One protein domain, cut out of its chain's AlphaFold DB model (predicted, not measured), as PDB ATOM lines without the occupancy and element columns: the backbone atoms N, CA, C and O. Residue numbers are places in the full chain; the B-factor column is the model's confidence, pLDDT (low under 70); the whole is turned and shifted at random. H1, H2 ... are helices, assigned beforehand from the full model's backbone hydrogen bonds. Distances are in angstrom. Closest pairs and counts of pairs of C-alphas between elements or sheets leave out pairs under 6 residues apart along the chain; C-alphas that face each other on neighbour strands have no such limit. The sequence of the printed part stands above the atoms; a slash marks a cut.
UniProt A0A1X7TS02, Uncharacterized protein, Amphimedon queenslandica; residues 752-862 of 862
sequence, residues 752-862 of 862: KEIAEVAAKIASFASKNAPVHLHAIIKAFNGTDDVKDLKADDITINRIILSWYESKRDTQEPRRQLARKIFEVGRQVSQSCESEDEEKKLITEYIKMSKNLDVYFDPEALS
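AT A GLANCE: This is residues 752 to 862 of the 862 residues of an uncharacterized protein of Amphimedon queenslandica (UniProt A0A1X7TS02). Look first for a long hairpin of two helices side by side, H4 and H5, whose H4 packs on H2; H3 packs on both H1 and H2, on the side away from H5. The fit is uneven: H4 and H5 pack along each other, while H1 has few close pairs with H2 and H5. You have 111 printed residues with five named helices, H1 to H5 in chain order, and no named strand; the class is all helix. The whole is compact, with a radius of gyration of the C-alphas of 13.1 A and spans of 39 by 34 by 24 A.

IN THESE COORDINATES: Find C-alpha 752 at (-38.430, -29.918, -17.352); from there H1 runs through residues 752 to 765, 19.7 A. H2 holds residues 769 to 781, 17.2 A, and H3 residues 793 to 806, 19.8 A. H4 follows at residues 813 to 829, 24.2 A. H5, residues 835 to 852, is 25.7 A long and ends at C-alpha 852, (-33.766, -28.641, -6.740).

HOW THE PARTS SIT: H1, H2, H4 and H5 form an up and down bundle, each running against the one before it. H1 touches H3 at a steep tilt of 49 degrees; their closest C-alphas, Ala 759 and Asp 793, are 4.8 A apart. H2 touches H4, closest at the C-alphas of Ala 775 and Val 824, 5.3 A. The hairpin H4 and H5 has its closest C-alphas at Ala 818 and Ser 849, 4.4 A, at a shallow tilt of 7 degrees. H3 and H5 are apart. In H1, H2, H3, H4 and H5 every O i to N i+4 pair is within hydrogen-bond range.

THE WHOLE: The C-alphas of Asp 809 and Ser 834, the two farthest apart, are 40.3 A apart. The printed part has no cut, and the link from H2 to H3 is long. Look for pLDDT under 70 at residues 766 to 767, 784 to 791, 808 to 811, 854 and 860 to 862.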
ATOM      1  N   LYS A 752     -37.325 -29.265 -18.065       81.25
ATOM      2  CA  LYS A 752     -38.430 -29.918 -17.352       81.25
ATOM      3  C   LYS A 752     -38.478 -29.552 -15.861       81.25
ATOM      4  O   LYS A 752     -39.556 -29.285 -15.350       81.25
ATOM      5  N   GLU A 753     -37.334 -29.504 -15.180       79.62
ATOM      6  CA  GLU A 753     -37.268 -29.117 -13.762       79.62
ATOM      7  C   GLU A 753     -37.653 -27.641 -13.580       79.62
ATOM      8  O   GLU A 753     -38.379 -27.308 -12.648       79.62
ATOM      9  N   ILE A 754     -37.229 -26.762 -14.500       84.88
ATOM     10  CA  ILE A 754     -37.637 -25.347 -14.503       84.88
ATOM     11  C   ILE A 754     -39.158 -25.228 -14.661       84.88
ATOM     12  O   ILE A 754     -39.799 -24.504 -13.901       84.88
ATOM     13  N   ALA A 755     -39.743 -25.972 -15.603       84.38
ATOM     14  CA  ALA A 755     -41.185 -25.986 -15.821       84.38
ATOM     15  C   ALA A 755     -41.958 -26.509 -14.595       84.38
ATOM     16  O   ALA A 755     -42.970 -25.927 -14.215       84.38
ATOM     17  N   GLU A 756     -41.465 -27.562 -13.934       84.75
ATOM     18  CA  GLU A 756     -42.068 -28.104 -12.708       84.75
ATOM     19  C   GLU A 756     -42.024 -27.100 -11.544       84.75
ATOM     20  O   GLU A 756     -43.012 -26.953 -10.818       84.75
ATOM     21  N   VAL A 757     -40.907 -26.385 -11.373       86.12
ATOM     22  CA  VAL A 757     -40.788 -25.300 -10.386       86.12
ATOM     23  C   VAL A 757     -41.769 -24.175 -10.711       86.12
ATOM     24  O   VAL A 757     -42.506 -23.738  -9.829       86.12
ATOM     25  N   ALA A 758     -41.815 -23.728 -11.967       86.75
ATOM     26  CA  ALA A 758     -42.698 -22.651 -12.396       86.75
ATOM     27  C   ALA A 758     -44.178 -22.995 -12.169       86.75
ATOM     28  O   ALA A 758     -44.912 -22.182 -11.611       86.75
ATOM     29  N   ALA A 759     -44.596 -24.215 -12.519       85.94
ATOM     30  CA  ALA A 759     -45.958 -24.693 -12.296       85.94
ATOM     31  C   ALA A 759     -46.330 -24.726 -10.804       85.94
ATOM     32  O   ALA A 759     -47.429 -24.320 -10.426       85.94
ATOM     33  N   LYS A 760     -45.407 -25.156  -9.929       85.38
ATOM     34  CA  LYS A 760     -45.631 -25.127  -8.475       85.38
ATOM     35  C   LYS A 760     -45.767 -23.701  -7.951       85.38
ATOM     36  O   LYS A 760     -46.728 -23.419  -7.240       85.38
ATOM     37  N   ILE A 761     -44.871 -22.795  -8.341       85.62
ATOM     38  CA  ILE A 761     -44.953 -21.382  -7.945       85.62
ATOM     39  C   ILE A 761     -46.271 -20.762  -8.430       85.62
ATOM     40  O   ILE A 761     -46.950 -20.110  -7.641       85.62
ATOM     41  N   ALA A 762     -46.682 -21.020  -9.677       84.12
ATOM     42  CA  ALA A 762     -47.954 -20.545 -10.227       84.12
ATOM     43  C   ALA A 762     -49.162 -21.041  -9.411       84.12
ATOM     44  O   ALA A 762     -50.093 -20.279  -9.140       84.12
ATOM     45  N   SER A 763     -49.126 -22.298  -8.954       83.94
ATOM     46  CA  SER A 763     -50.194 -22.862  -8.123       83.94
ATOM     47  C   SER A 763     -50.371 -22.106  -6.797       83.94
ATOM     48  O   SER A 763     -51.507 -21.856  -6.390       83.94
ATOM     49  N   PHE A 764     -49.277 -21.653  -6.173       78.38
ATOM     50  CA  PHE A 764     -49.313 -20.827  -4.959       78.38
ATOM     51  C   PHE A 764     -49.694 -19.372  -5.258       78.38
ATOM     52  O   PHE A 764     -50.490 -18.772  -4.532       78.38
ATOM     53  N   ALA A 765     -49.186 -18.833  -6.369       72.75
ATOM     54  CA  ALA A 765     -49.431 -17.463  -6.803       72.75
ATOM     55  C   ALA A 765     -50.905 -17.192  -7.131       72.75
ATOM     56  O   ALA A 765     -51.339 -16.050  -7.023       72.75
ATOM     57  N   SER A 766     -51.697 -18.218  -7.460       67.69
ATOM     58  CA  SER A 766     -53.133 -18.089  -7.756       67.69
ATOM     59  C   SER A 766     -53.948 -17.357  -6.674       67.69
ATOM     60  O   SER A 766     -54.953 -16.728  -7.000       67.69
ATOM     61  N   LYS A 767     -53.504 -17.382  -5.407       65.75
ATOM     62  CA  LYS A 767     -54.164 -16.691  -4.285       65.75
ATOM     63  C   LYS A 767     -53.728 -15.234  -4.089       65.75
ATOM     64  O   LYS A 767     -54.497 -14.456  -3.539       65.75
ATOM     65  N   ASN A 768     -52.514 -14.862  -4.511       71.81
ATOM     66  CA  ASN A 768     -51.968 -13.509  -4.348       71.81
ATOM     67  C   ASN A 768     -50.937 -13.188  -5.451       71.81
ATOM     68  O   ASN A 768     -49.737 -13.013  -5.208       71.81
ATOM     69  N   ALA A 769     -51.426 -13.198  -6.694       70.81
ATOM     70  CA  ALA A 769     -50.621 -13.147  -7.914       70.81
ATOM     71  C   ALA A 769     -49.721 -11.903  -8.033       70.81
ATOM     72  O   ALA A 769     -48.558 -12.075  -8.404       70.81
ATOM     73  N   PRO A 770     -50.178 -10.676  -7.692       75.38
ATOM     74  CA  PRO A 770     -49.346  -9.479  -7.810       75.38
ATOM     75  C   PRO A 770     -48.106  -9.528  -6.914       75.38
ATOM     76  O   PRO A 770     -47.010  -9.193  -7.359       75.38
ATOM     77  N   VAL A 771     -48.255 -10.008  -5.673       79.62
ATOM     78  CA  VAL A 771     -47.145 -10.076  -4.713       79.62
ATOM     79  C   VAL A 771     -46.123 -11.137  -5.114       79.62
ATOM     80  O   VAL A 771     -44.919 -10.879  -5.096       79.62
ATOM     81  N   HIS A 772     -46.594 -12.309  -5.548       80.19
ATOM     82  CA  HIS A 772     -45.718 -13.370  -6.048       80.19
ATOM     83  C   HIS A 772     -44.938 -12.913  -7.278       80.19
ATOM     84  O   HIS A 772     -43.728 -13.103  -7.353       80.19
ATOM     85  N   LEU A 773     -45.619 -12.286  -8.234       80.56
ATOM     86  CA  LEU A 773     -44.993 -11.815  -9.459       80.56
ATOM     87  C   LEU A 773     -43.976 -10.700  -9.183       80.56
ATOM     88  O   LEU A 773     -42.884 -10.738  -9.746       80.56
ATOM     89  N   HIS A 774     -44.290  -9.762  -8.285       82.25
ATOM     90  CA  HIS A 774     -43.342  -8.741  -7.849       82.25
ATOM     91  C   HIS A 774     -42.095  -9.373  -7.217       82.25
ATOM     92  O   HIS A 774     -40.982  -9.063  -7.635       82.25
ATOM     93  N   ALA A 775     -42.261 -10.319  -6.288       85.12
ATOM     94  CA  ALA A 775     -41.141 -11.013  -5.654       85.12
ATOM     95  C   ALA A 775     -40.282 -11.799  -6.662       85.12
ATOM     96  O   ALA A 775     -39.053 -11.781  -6.587       85.12
ATOM     97  N   ILE A 776     -40.909 -12.452  -7.648       85.62
ATOM     98  CA  ILE A 776     -40.212 -13.168  -8.726       85.62
ATOM     99  C   ILE A 776     -39.416 -12.187  -9.595       85.62
ATOM    100  O   ILE A 776     -38.224 -12.395  -9.812       85.62
ATOM    101  N   ILE A 777     -40.031 -11.099 -10.068       83.56
ATOM    102  CA  ILE A 777     -39.343 -10.097 -10.896       83.56
ATOM    103  C   ILE A 777     -38.194  -9.461 -10.107       83.56
ATOM    104  O   ILE A 777     -37.079  -9.365 -10.618       83.56
ATOM    105  N   LYS A 778     -38.420  -9.108  -8.842       84.69
ATOM    106  CA  LYS A 778     -37.396  -8.537  -7.968       84.69
ATOM    107  C   LYS A 778     -36.228  -9.499  -7.761       84.69
ATOM    108  O   LYS A 778     -35.074  -9.106  -7.920       84.69
ATOM    109  N   ALA A 779     -36.502 -10.767  -7.455       85.38
ATOM    110  CA  ALA A 779     -35.461 -11.763  -7.229       85.38
ATOM    111  C   ALA A 779     -34.663 -12.076  -8.508       85.38
ATOM    112  O   ALA A 779     -33.433 -12.150  -8.449       85.38
ATOM    113  N   PHE A 780     -35.330 -12.258  -9.653       85.12
ATOM    114  CA  PHE A 780     -34.700 -12.736 -10.890       85.12
ATOM    115  C   PHE A 780     -34.186 -11.610 -11.802       85.12
ATOM    116  O   PHE A 780     -33.095 -11.736 -12.351       85.12
ATOM    117  N   ASN A 781     -34.903 -10.490 -11.917       83.69
ATOM    118  CA  ASN A 781     -34.528  -9.369 -12.790       83.69
ATOM    119  C   ASN A 781     -33.876  -8.203 -12.030       83.69
ATOM    120  O   ASN A 781     -33.238  -7.361 -12.656       83.69
ATOM    121  N   GLY A 782     -34.005  -8.149 -10.698       77.38
ATOM    122  CA  GLY A 782     -33.428  -7.076  -9.877       77.38
ATOM    123  C   GLY A 782     -34.142  -5.728 -10.013       77.38
ATOM    124  O   GLY A 782     -33.567  -4.703  -9.657       77.38
ATOM    125  N   THR A 783     -35.367  -5.718 -10.542       70.75
ATOM    126  CA  THR A 783     -36.167  -4.510 -10.793       70.75
ATOM    127  C   THR A 783     -37.486  -4.567 -10.033       70.75
ATOM    128  O   THR A 783     -38.069  -5.641  -9.910       70.75
ATOM    129  N   ASP A 784     -37.997  -3.413  -9.604       66.94
ATOM    130  CA  ASP A 784     -39.336  -3.301  -9.007       66.94
ATOM    131  C   ASP A 784     -40.444  -3.067 -10.062       66.94
ATOM    132  O   ASP A 784     -41.625  -3.060  -9.718       66.94
ATOM    133  N   ASP A 785     -40.081  -2.930 -11.347       63.12
ATOM    134  CA  ASP A 785     -41.011  -2.718 -12.465       63.12
ATOM    135  C   ASP A 785     -41.892  -3.951 -12.724       63.12
ATOM    136  O   ASP A 785     -41.546  -4.870 -13.477       63.12
ATOM    137  N   VAL A 786     -43.080  -3.950 -12.123       60.00
ATOM    138  CA  VAL A 786     -44.139  -4.914 -12.420       60.00
ATOM    139  C   VAL A 786     -44.864  -4.442 -13.680       60.00
ATOM    140  O   VAL A 786     -45.730  -3.577 -13.630       60.00
ATOM    141  N   LYS A 787     -44.499  -4.991 -14.843       60.81
ATOM    142  CA  LYS A 787     -45.355  -4.898 -16.043       60.81
ATOM    143  C   LYS A 787     -46.661  -5.665 -15.783       60.81
ATOM    144  O   LYS A 787     -46.630  -6.599 -14.984       60.81
ATOM    145  N   ASP A 788     -47.749  -5.334 -16.490       61.47
ATOM    146  CA  ASP A 788     -49.054  -6.037 -16.483       61.47
ATOM    147  C   ASP A 788     -48.938  -7.503 -16.959       61.47
ATOM    148  O   ASP A 788     -49.417  -7.904 -18.022       61.47
ATOM    149  N   LEU A 789     -48.220  -8.321 -16.203       66.75
ATOM    150  CA  LEU A 789     -47.952  -9.720 -16.472       66.75
ATOM    151  C   LEU A 789     -48.893 -10.566 -15.616       66.75
ATOM    152  O   LEU A 789     -49.216 -10.227 -14.478       66.75
ATOM    153  N   LYS A 790     -49.337 -11.696 -16.164       68.94
ATOM    154  CA  LYS A 790     -50.108 -12.682 -15.408       68.94
ATOM    155  C   LYS A 790     -49.143 -13.615 -14.679       68.94
ATOM    156  O   LYS A 790     -48.136 -14.029 -15.247       68.94
ATOM    157  N   ALA A 791     -49.452 -13.966 -13.431       69.00
ATOM    158  CA  ALA A 791     -48.693 -14.956 -12.664       69.00
ATOM    159  C   ALA A 791     -49.081 -16.394 -13.068       69.00
ATOM    160  O   ALA A 791     -49.491 -17.192 -12.229       69.00
ATOM    161  N   ASP A 792     -49.007 -16.697 -14.365       79.00
ATOM    162  CA  ASP A 792     -49.195 -18.047 -14.899       79.00
ATOM    163  C   ASP A 792     -47.861 -18.801 -15.018       79.00
ATOM    164  O   ASP A 792     -46.768 -18.228 -14.943       79.00
ATOM    165  N   ASP A 793     -47.958 -20.120 -15.166       78.50
ATOM    166  CA  ASP A 793     -46.817 -21.025 -15.275       78.50
ATOM    167  C   ASP A 793     -45.917 -20.681 -16.471       78.50
ATOM    168  O   ASP A 793     -44.695 -20.708 -16.334       78.50
ATOM    169  N   ILE A 794     -46.492 -20.284 -17.610       84.62
ATOM    170  CA  ILE A 794     -45.763 -19.875 -18.820       84.62
ATOM    171  C   ILE A 794     -44.897 -18.638 -18.549       84.62
ATOM    172  O   ILE A 794     -43.709 -18.617 -18.888       84.62
ATOM    173  N   THR A 795     -45.469 -17.609 -17.928       84.31
ATOM    174  CA  THR A 795     -44.786 -16.343 -17.645       84.31
ATOM    175  C   THR A 795     -43.679 -16.538 -16.617       84.31
ATOM    176  O   THR A 795     -42.554 -16.079 -16.832       84.31
ATOM    177  N   ILE A 796     -43.966 -17.268 -15.535       85.88
ATOM    178  CA  ILE A 796     -42.984 -17.587 -14.493       85.88
ATOM    179  C   ILE A 796     -41.845 -18.429 -15.078       85.88
ATOM    180  O   ILE A 796     -40.675 -18.115 -14.856       85.88
ATOM    181  N   ASN A 797     -42.166 -19.445 -15.887       87.88
ATOM    182  CA  ASN A 797     -41.173 -20.270 -16.570       87.88
ATOM    183  C   ASN A 797     -40.262 -19.412 -17.454       87.88
ATOM    184  O   ASN A 797     -39.045 -19.511 -17.347       87.88
ATOM    185  N   ARG A 798     -40.821 -18.487 -18.247       86.62
ATOM    186  CA  ARG A 798     -40.024 -17.594 -19.102       86.62
ATOM    187  C   ARG A 798     -39.055 -16.720 -18.301       86.62
ATOM    188  O   ARG A 798     -37.920 -16.540 -18.737       86.62
ATOM    189  N   ILE A 799     -39.478 -16.183 -17.154       86.81
ATOM    190  CA  ILE A 799     -38.611 -15.366 -16.284       86.81
ATOM    191  C   ILE A 799     -37.462 -16.217 -15.734       86.81
ATOM    192  O   ILE A 799     -36.297 -15.837 -15.863       86.81
ATOM    193  N   ILE A 800     -37.780 -17.384 -15.163       88.50
ATOM    194  CA  ILE A 800     -36.773 -18.278 -14.580       88.50
ATOM    195  C   ILE A 800     -35.801 -18.773 -15.657       88.50
ATOM    196  O   ILE A 800     -34.591 -18.765 -15.435       88.50
ATOM    197  N   LEU A 801     -36.315 -19.174 -16.821       86.56
ATOM    198  CA  LEU A 801     -35.518 -19.671 -17.938       86.56
ATOM    199  C   LEU A 801     -34.590 -18.585 -18.488       86.56
ATOM    200  O   LEU A 801     -33.402 -18.839 -18.640       86.56
ATOM    201  N   SER A 802     -35.093 -17.365 -18.703       86.00
ATOM    202  CA  SER A 802     -34.280 -16.239 -19.180       86.00
ATOM    203  C   SER A 802     -33.160 -15.886 -18.199       86.00
ATOM    204  O   SER A 802     -32.010 -15.698 -18.604       86.00
ATOM    205  N   TRP A 803     -33.460 -15.864 -16.896       88.25
ATOM    206  CA  TRP A 803     -32.429 -15.687 -15.879       88.25
ATOM    207  C   TRP A 803     -31.410 -16.828 -15.917       88.25
ATOM    208  O   TRP A 803     -30.207 -16.567 -15.930       88.25
ATOM    209  N   TYR A 804     -31.864 -18.080 -15.988       84.31
ATOM    210  CA  TYR A 804     -30.990 -19.251 -16.015       84.31
ATOM    211  C   TYR A 804     -30.067 -19.250 -17.243       84.31
ATOM    212  O   TYR A 804     -28.868 -19.482 -17.105       84.31
ATOM    213  N   GLU A 805     -30.586 -18.906 -18.425       82.00
ATOM    214  CA  GLU A 805     -29.807 -18.741 -19.657       82.00
ATOM    215  C   GLU A 805     -28.761 -17.627 -19.525       82.00
ATOM    216  O   GLU A 805     -27.602 -17.836 -19.879       82.00
ATOM    217  N   SER A 806     -29.115 -16.488 -18.916       80.81
ATOM    218  CA  SER A 806     -28.167 -15.393 -18.638       80.81
ATOM    219  C   SER A 806     -27.077 -15.758 -17.617       80.81
ATOM    220  O   SER A 806     -26.078 -15.051 -17.472       80.81
ATOM    221  N   LYS A 807     -27.281 -16.850 -16.870       76.12
ATOM    222  CA  LYS A 807     -26.382 -17.362 -15.830       76.12
ATOM    223  C   LYS A 807     -25.758 -18.703 -16.196       76.12
ATOM    224  O   LYS A 807     -25.093 -19.297 -15.347       76.12
ATOM    225  N   ARG A 808     -25.918 -19.163 -17.439       62.84
ATOM    226  CA  ARG A 808     -25.421 -20.467 -17.901       62.84
ATOM    227  C   ARG A 808     -23.910 -20.621 -17.713       62.84
ATOM    228  O   ARG A 808     -23.462 -21.707 -17.365       62.84
ATOM    229  N   ASP A 809     -23.175 -19.516 -17.836       58.75
ATOM    230  CA  ASP A 809     -21.716 -19.464 -17.671       58.75
ATOM    231  C   ASP A 809     -21.272 -19.169 -16.226       58.75
ATOM    232  O   ASP A 809     -20.084 -19.012 -15.945       58.75
ATOM    233  N   THR A 810     -22.211 -19.059 -15.279       64.19
ATOM    234  CA  THR A 810     -21.863 -18.843 -13.870       64.19
ATOM    235  C   THR A 810     -21.534 -20.145 -13.152       64.19
ATOM    236  O   THR A 810     -22.032 -21.222 -13.471       64.19
ATOM    237  N   GLN A 811     -20.709 -20.029 -12.114       63.56
ATOM    238  CA  GLN A 811     -20.376 -21.130 -11.221       63.56
ATOM    239  C   GLN A 811     -21.636 -21.548 -10.413       63.56
ATOM    240  O   GLN A 811     -22.113 -20.790  -9.568       63.56
ATOM    241  N   GLU A 812     -22.174 -22.753 -10.664       71.75
ATOM    242  CA  GLU A 812     -23.320 -23.407  -9.971       71.75
ATOM    243  C   GLU A 812     -24.742 -22.836 -10.220       71.75
ATOM    244  O   GLU A 812     -25.426 -22.435  -9.266       71.75
ATOM    245  N   PRO A 813     -25.277 -22.858 -11.454       75.06
ATOM    246  CA  PRO A 813     -26.561 -22.220 -11.750       75.06
ATOM    247  C   PRO A 813     -27.763 -22.908 -11.069       75.06
ATOM    248  O   PRO A 813     -28.675 -22.216 -10.617       75.06
ATOM    249  N   ARG A 814     -27.749 -24.241 -10.870       80.62
ATOM    250  CA  ARG A 814     -28.782 -24.961 -10.084       80.62
ATOM    251  C   ARG A 814     -28.897 -24.457  -8.646       80.62
ATOM    252  O   ARG A 814     -30.002 -24.206  -8.170       80.62
ATOM    253  N   ARG A 815     -27.771 -24.289  -7.946       78.06
ATOM    254  CA  ARG A 815     -27.793 -23.807  -6.559       78.06
ATOM    255  C   ARG A 815     -28.251 -22.363  -6.481       78.06
ATOM    256  O   ARG A 815     -29.029 -22.011  -5.597       78.06
ATOM    257  N   GLN A 816     -27.763 -21.520  -7.386       80.88
ATOM    258  CA  GLN A 816     -28.211 -20.134  -7.444       80.88
ATOM    259  C   GLN A 816     -29.724 -20.062  -7.689       80.88
ATOM    260  O   GLN A 816     -30.397 -19.273  -7.030       80.88
ATOM    261  N   LEU A 817     -30.267 -20.942  -8.541       86.88
ATOM    262  CA  LEU A 817     -31.707 -21.049  -8.756       86.88
ATOM    263  C   LEU A 817     -32.448 -21.451  -7.471       86.88
ATOM    264  O   LEU A 817     -33.413 -20.789  -7.106       86.88
ATOM    265  N   ALA A 818     -31.972 -22.467  -6.743       85.88
ATOM    266  CA  ALA A 818     -32.565 -22.872  -5.463       85.88
ATOM    267  C   ALA A 818     -32.588 -21.713  -4.450       85.88
ATOM    268  O   ALA A 818     -33.602 -21.458  -3.806       85.88
ATOM    269  N   ARG A 819     -31.497 -20.942  -4.363       85.81
ATOM    270  CA  ARG A 819     -31.424 -19.747  -3.506       85.81
ATOM    271  C   ARG A 819     -32.404 -18.659  -3.932       85.81
ATOM    272  O   ARG A 819     -33.023 -18.046  -3.069       85.81
ATOM    273  N   LYS A 820     -32.568 -18.439  -5.238       88.44
ATOM    274  CA  LYS A 820     -33.529 -17.468  -5.773       88.44
ATOM    275  C   LYS A 820     -34.972 -17.873  -5.503       88.44
ATOM    276  O   LYS A 820     -35.763 -17.029  -5.102       88.44
ATOM    277  N   ILE A 821     -35.299 -19.157  -5.634       89.62
ATOM    278  CA  ILE A 821     -36.619 -19.693  -5.274       89.62
ATOM    279  C   ILE A 821     -36.906 -19.447  -3.787       89.62
ATOM    280  O   ILE A 821     -37.975 -18.949  -3.445       89.62
ATOM    281  N   PHE A 822     -35.951 -19.731  -2.901       88.75
ATOM    282  CA  PHE A 822     -36.109 -19.442  -1.475       88.75
ATOM    283  C   PHE A 822     -36.247 -17.941  -1.174       88.75
ATOM    284  O   PHE A 822     -37.070 -17.555  -0.347       88.75
ATOM    285  N   GLU A 823     -35.481 -17.089  -1.864       87.69
ATOM    286  CA  GLU A 823     -35.582 -15.633  -1.741       87.69
ATOM    287  C   GLU A 823     -36.990 -15.132  -2.093       87.69
ATOM    288  O   GLU A 823     -37.545 -14.334  -1.338       87.69
ATOM    289  N   VAL A 824     -37.585 -15.644  -3.179       87.56
ATOM    290  CA  VAL A 824     -38.988 -15.373  -3.532       87.56
ATOM    291  C   VAL A 824     -39.907 -15.786  -2.386       87.56
ATOM    292  O   VAL A 824     -40.708 -14.975  -1.934       87.56
ATOM    293  N   GLY A 825     -39.749 -17.005  -1.862       86.69
ATOM    294  CA  GLY A 825     -40.549 -17.493  -0.740       86.69
ATOM    295  C   GLY A 825     -40.515 -16.567   0.474       86.69
ATOM    296  O   GLY A 825     -41.567 -16.246   1.013       86.69
ATOM    297  N   ARG A 826     -39.330 -16.072   0.851       85.44
ATOM    298  CA  ARG A 826     -39.156 -15.140   1.978       85.44
ATOM    299  C   ARG A 826     -39.798 -13.775   1.725       85.44
ATOM    300  O   ARG A 826     -40.348 -13.181   2.640       85.44
ATOM    301  N   GLN A 827     -39.705 -13.256   0.502       85.69
ATOM    302  CA  GLN A 827     -40.325 -11.972   0.156       85.69
ATOM    303  C   GLN A 827     -41.852 -12.068   0.157       85.69
ATOM    304  O   GLN A 827     -42.529 -11.162   0.632       85.69
ATOM    305  N   VAL A 828     -42.398 -13.176  -0.347       84.12
ATOM    306  CA  VAL A 828     -43.846 -13.388  -0.359       84.12
ATOM    307  C   VAL A 828     -44.370 -13.681   1.047       84.12
ATOM    308  O   VAL A 828     -45.422 -13.167   1.413       84.12
ATOM    309  N   SER A 829     -43.647 -14.451   1.863       82.62
ATOM    310  CA  SER A 829     -44.090 -14.804   3.217       82.62
ATOM    311  C   SER A 829     -44.256 -13.568   4.114       82.62
ATOM    312  O   SER A 829     -45.215 -13.486   4.868       82.62
ATOM    313  N   GLN A 830     -43.416 -12.541   3.935       82.50
ATOM    314  CA  GLN A 830     -43.523 -11.246   4.633       82.50
ATOM    315  C   GLN A 830     -44.828 -10.478   4.360       82.50
ATOM    316  O   GLN A 830     -45.127  -9.516   5.062       82.50
ATOM    317  N   SER A 831     -45.585 -10.867   3.331       79.19
ATOM    318  CA  SER A 831     -46.868 -10.258   2.967       79.19
ATOM    319  C   SER A 831     -48.090 -11.058   3.432       79.19
ATOM    320  O   SER A 831     -49.217 -10.668   3.136       79.19
ATOM    321  N   CYS A 832     -47.883 -12.192   4.112       79.56
ATOM    322  CA  CYS A 832     -48.966 -13.019   4.633       79.56
ATOM    323  C   CYS A 832     -49.640 -12.346   5.837       79.56
ATOM    324  O   CYS A 832     -48.977 -11.778   6.699       79.56
ATOM    325  N   GLU A 833     -50.967 -12.448   5.914       77.62
ATOM    326  CA  GLU A 833     -51.756 -11.850   7.001       77.62
ATOM    327  C   GLU A 833     -51.713 -12.683   8.295       77.62
ATOM    328  O   GLU A 833     -52.015 -12.169   9.371       77.62
ATOM    329  N   SER A 834     -51.327 -13.962   8.209       83.88
ATOM    330  CA  SER A 834     -51.232 -14.871   9.355       83.88
ATOM    331  C   SER A 834     -49.893 -15.607   9.414       83.88
ATOM    332  O   SER A 834     -49.354 -16.034   8.390       83.88
ATOM    333  N   GLU A 835     -49.389 -15.825  10.635       81.56
ATOM    334  CA  GLU A 835     -48.153 -16.587  10.867       81.56
ATOM    335  C   GLU A 835     -48.239 -18.035  10.359       81.56
ATOM    336  O   GLU A 835     -47.231 -18.616   9.954       81.56
ATOM    337  N   ASP A 836     -49.423 -18.648  10.396       80.75
ATOM    338  CA  ASP A 836     -49.607 -20.034   9.959       80.75
ATOM    339  C   ASP A 836     -49.538 -20.157   8.432       80.75
ATOM    340  O   ASP A 836     -48.923 -21.093   7.908       80.75
ATOM    341  N   GLU A 837     -50.107 -19.196   7.699       79.69
ATOM    342  CA  GLU A 837     -49.948 -19.123   6.245       79.69
ATOM    343  C   GLU A 837     -48.510 -18.796   5.852       79.69
ATOM    344  O   GLU A 837     -47.985 -19.414   4.922       79.69
ATOM    345  N   GLU A 838     -47.850 -17.904   6.595       81.06
ATOM    346  CA  GLU A 838     -46.436 -17.588   6.415       81.06
ATOM    347  C   GLU A 838     -45.567 -18.850   6.553       81.06
ATOM    348  O   GLU A 838     -44.823 -19.207   5.631       81.06
ATOM    349  N   LYS A 839     -45.713 -19.578   7.671       81.88
ATOM    350  CA  LYS A 839     -44.980 -20.823   7.962       81.88
ATOM    351  C   LYS A 839     -45.250 -21.899   6.914       81.88
ATOM    352  O   LYS A 839     -44.329 -22.611   6.502       81.88
ATOM    353  N   LYS A 840     -46.492 -22.026   6.450       82.69
ATOM    354  CA  LYS A 840     -46.853 -22.996   5.412       82.69
ATOM    355  C   LYS A 840     -46.211 -22.647   4.070       82.69
ATOM    356  O   LYS A 840     -45.618 -23.516   3.433       82.69
ATOM    357  N   LEU A 841     -46.288 -21.382   3.659       82.50
ATOM    358  CA  LEU A 841     -45.758 -20.932   2.378       82.50
ATOM    359  C   LEU A 841     -44.231 -21.034   2.333       82.50
ATOM    360  O   LEU A 841     -43.683 -21.603   1.386       82.50
ATOM    361  N   ILE A 842     -43.533 -20.561   3.372       84.38
ATOM    362  CA  ILE A 842     -42.069 -20.653   3.428       84.38
ATOM    363  C   ILE A 842     -41.601 -22.113   3.407       84.38
ATOM    364  O   ILE A 842     -40.620 -22.438   2.737       84.38
ATOM    365  N   THR A 843     -42.343 -23.019   4.056       83.25
ATOM    366  CA  THR A 843     -42.053 -24.460   4.049       83.25
ATOM    367  C   THR A 843     -42.127 -25.050   2.640       83.25
ATOM    368  O   THR A 843     -41.241 -25.817   2.253       83.25
ATOM    369  N   GLU A 844     -43.114 -24.659   1.830       84.56
ATOM    370  CA  GLU A 844     -43.222 -25.104   0.433       84.56
ATOM    371  C   GLU A 844     -42.061 -24.592  -0.433       84.56
ATOM    372  O   GLU A 844     -41.467 -25.359  -1.198       84.56
ATOM    373  N   TYR A 845     -41.650 -23.328  -0.275       87.25
ATOM    374  CA  TYR A 845     -40.484 -22.788  -0.988       87.25
ATOM    375  C   TYR A 845     -39.165 -23.438  -0.557       87.25
ATOM    376  O   TYR A 845     -38.309 -23.713  -1.405       87.25
ATOM    377  N   ILE A 846     -39.005 -23.760   0.731       84.38
ATOM    378  CA  ILE A 846     -37.870 -24.554   1.223       84.38
ATOM    379  C   ILE A 846     -37.887 -25.945   0.580       84.38
ATOM    380  O   ILE A 846     -36.853 -26.401   0.091       84.38
ATOM    381  N   LYS A 847     -39.048 -26.609   0.524       81.25
ATOM    382  CA  LYS A 847     -39.205 -27.934  -0.099       81.25
ATOM    383  C   LYS A 847     -38.849 -27.900  -1.586       81.25
ATOM    384  O   LYS A 847     -38.102 -28.759  -2.048       81.25
ATOM    385  N   MET A 848     -39.313 -26.895  -2.334       85.25
ATOM    386  CA  MET A 848     -38.940 -26.703  -3.743       85.25
ATOM    387  C   MET A 848     -37.430 -26.502  -3.916       85.25
ATOM    388  O   MET A 848     -36.822 -27.146  -4.769       85.25
ATOM    389  N   SER A 849     -36.823 -25.668  -3.073       85.62
ATOM    390  CA  SER A 849     -35.385 -25.378  -3.123       85.62
ATOM    391  C   SER A 849     -34.543 -26.619  -2.810       85.62
ATOM    392  O   SER A 849     -33.591 -26.900  -3.533       85.62
ATOM    393  N   LYS A 850     -34.938 -27.415  -1.806       77.75
ATOM    394  CA  LYS A 850     -34.294 -28.696  -1.455       77.75
ATOM    395  C   LYS A 850     -34.468 -29.773  -2.527       77.75
ATOM    396  O   LYS A 850     -33.551 -30.549  -2.775       77.75
ATOM    397  N   ASN A 851     -35.628 -29.819  -3.182       76.81
ATOM    398  CA  ASN A 851     -35.856 -30.731  -4.305       76.81
ATOM    399  C   ASN A 851     -34.973 -30.383  -5.507       76.81
ATOM    400  O   ASN A 851     -34.580 -31.276  -6.255       76.81
ATOM    401  N   LEU A 852     -34.655 -29.098  -5.684       77.88
ATOM    402  CA  LEU A 852     -33.766 -28.641  -6.740       77.88
ATOM    403  C   LEU A 852     -32.288 -28.861  -6.381       77.88
ATOM    404  O   LEU A 852     -31.554 -29.395  -7.206       77.88
ATOM    405  N   ASP A 853     -31.852 -28.500  -5.172       76.19
ATOM    406  CA  ASP A 853     -30.504 -28.751  -4.639       76.19
ATOM    407  C   ASP A 853     -30.605 -29.378  -3.243       76.19
ATOM    408  O   ASP A 853     -30.976 -28.716  -2.278       76.19
ATOM    409  N   VAL A 854     -30.239 -30.653  -3.106       69.69
ATOM    410  CA  VAL A 854     -30.359 -31.381  -1.830       69.69
ATOM    411  C   VAL A 854     -29.449 -30.851  -0.725       69.69
ATOM    412  O   VAL A 854     -29.692 -31.105   0.453       69.69
ATOM    413  N   TYR A 855     -28.405 -30.106  -1.092       70.75
ATOM    414  CA  TYR A 855     -27.540 -29.428  -0.133       70.75
ATOM    415  C   TYR A 855     -28.021 -28.009   0.180       70.75
ATOM    416  O   TYR A 855     -27.314 -27.265   0.857       70.75
ATOM    417  N   PHE A 856     -29.196 -27.610  -0.310       76.19
ATOM    418  CA  PHE A 856     -29.804 -26.344   0.056       76.19
ATOM    419  C   PHE A 856     -30.165 -26.338   1.545       76.19
ATOM    420  O   PHE A 856     -30.962 -27.150   2.026       76.19
ATOM    421  N   ASP A 857     -29.596 -25.371   2.254       73.62
ATOM    422  CA  ASP A 857     -29.822 -25.143   3.670       73.62
ATOM    423  C   ASP A 857     -30.293 -23.693   3.867       73.62
ATOM    424  O   ASP A 857     -29.519 -22.769   3.593       73.62
ATOM    425  N   PRO A 858     -31.558 -23.468   4.271       74.06
ATOM    426  CA  PRO A 858     -32.066 -22.121   4.495       74.06
ATOM    427  C   PRO A 858     -31.364 -21.421   5.671       74.06
ATOM    428  O   PRO A 858     -31.226 -20.200   5.633       74.06
ATOM    429  N   GLU A 859     -30.871 -22.163   6.672       71.31
ATOM    430  CA  GLU A 859     -30.188 -21.593   7.845       71.31
ATOM    431  C   GLU A 859     -28.825 -20.999   7.465       71.31
ATOM    432  O   GLU A 859     -28.465 -19.913   7.919       71.31
ATOM    433  N   ALA A 860     -28.128 -21.623   6.509       64.25
ATOM    434  CA  ALA A 860     -26.853 -21.137   5.974       64.25
ATOM    435  C   ALA A 860     -26.955 -19.789   5.220       64.25
ATOM    436  O   ALA A 860     -25.931 -19.203   4.853       64.25
ATOM    437  N   LEU A 861     -28.174 -19.322   4.932       63.00
ATOM    438  CA  LEU A 861     -28.468 -18.080   4.207       63.00
ATOM    439  C   LEU A 861     -29.054 -16.979   5.107       63.00
ATOM    440  O   LEU A 861     -29.270 -15.864   4.622       63.00
ATOM    441  N   SER A 862     -29.316 -17.302   6.376       55.06
ATOM    442  CA  SER A 862     -29.817 -16.398   7.421       55.06
ATOM    443  C   SER A 862     -28.688 -15.789   8.245       55.06
ATOM    444  O   SER A 862     -28.837 -14.644   8.721       55.06
TER     445      SER A 862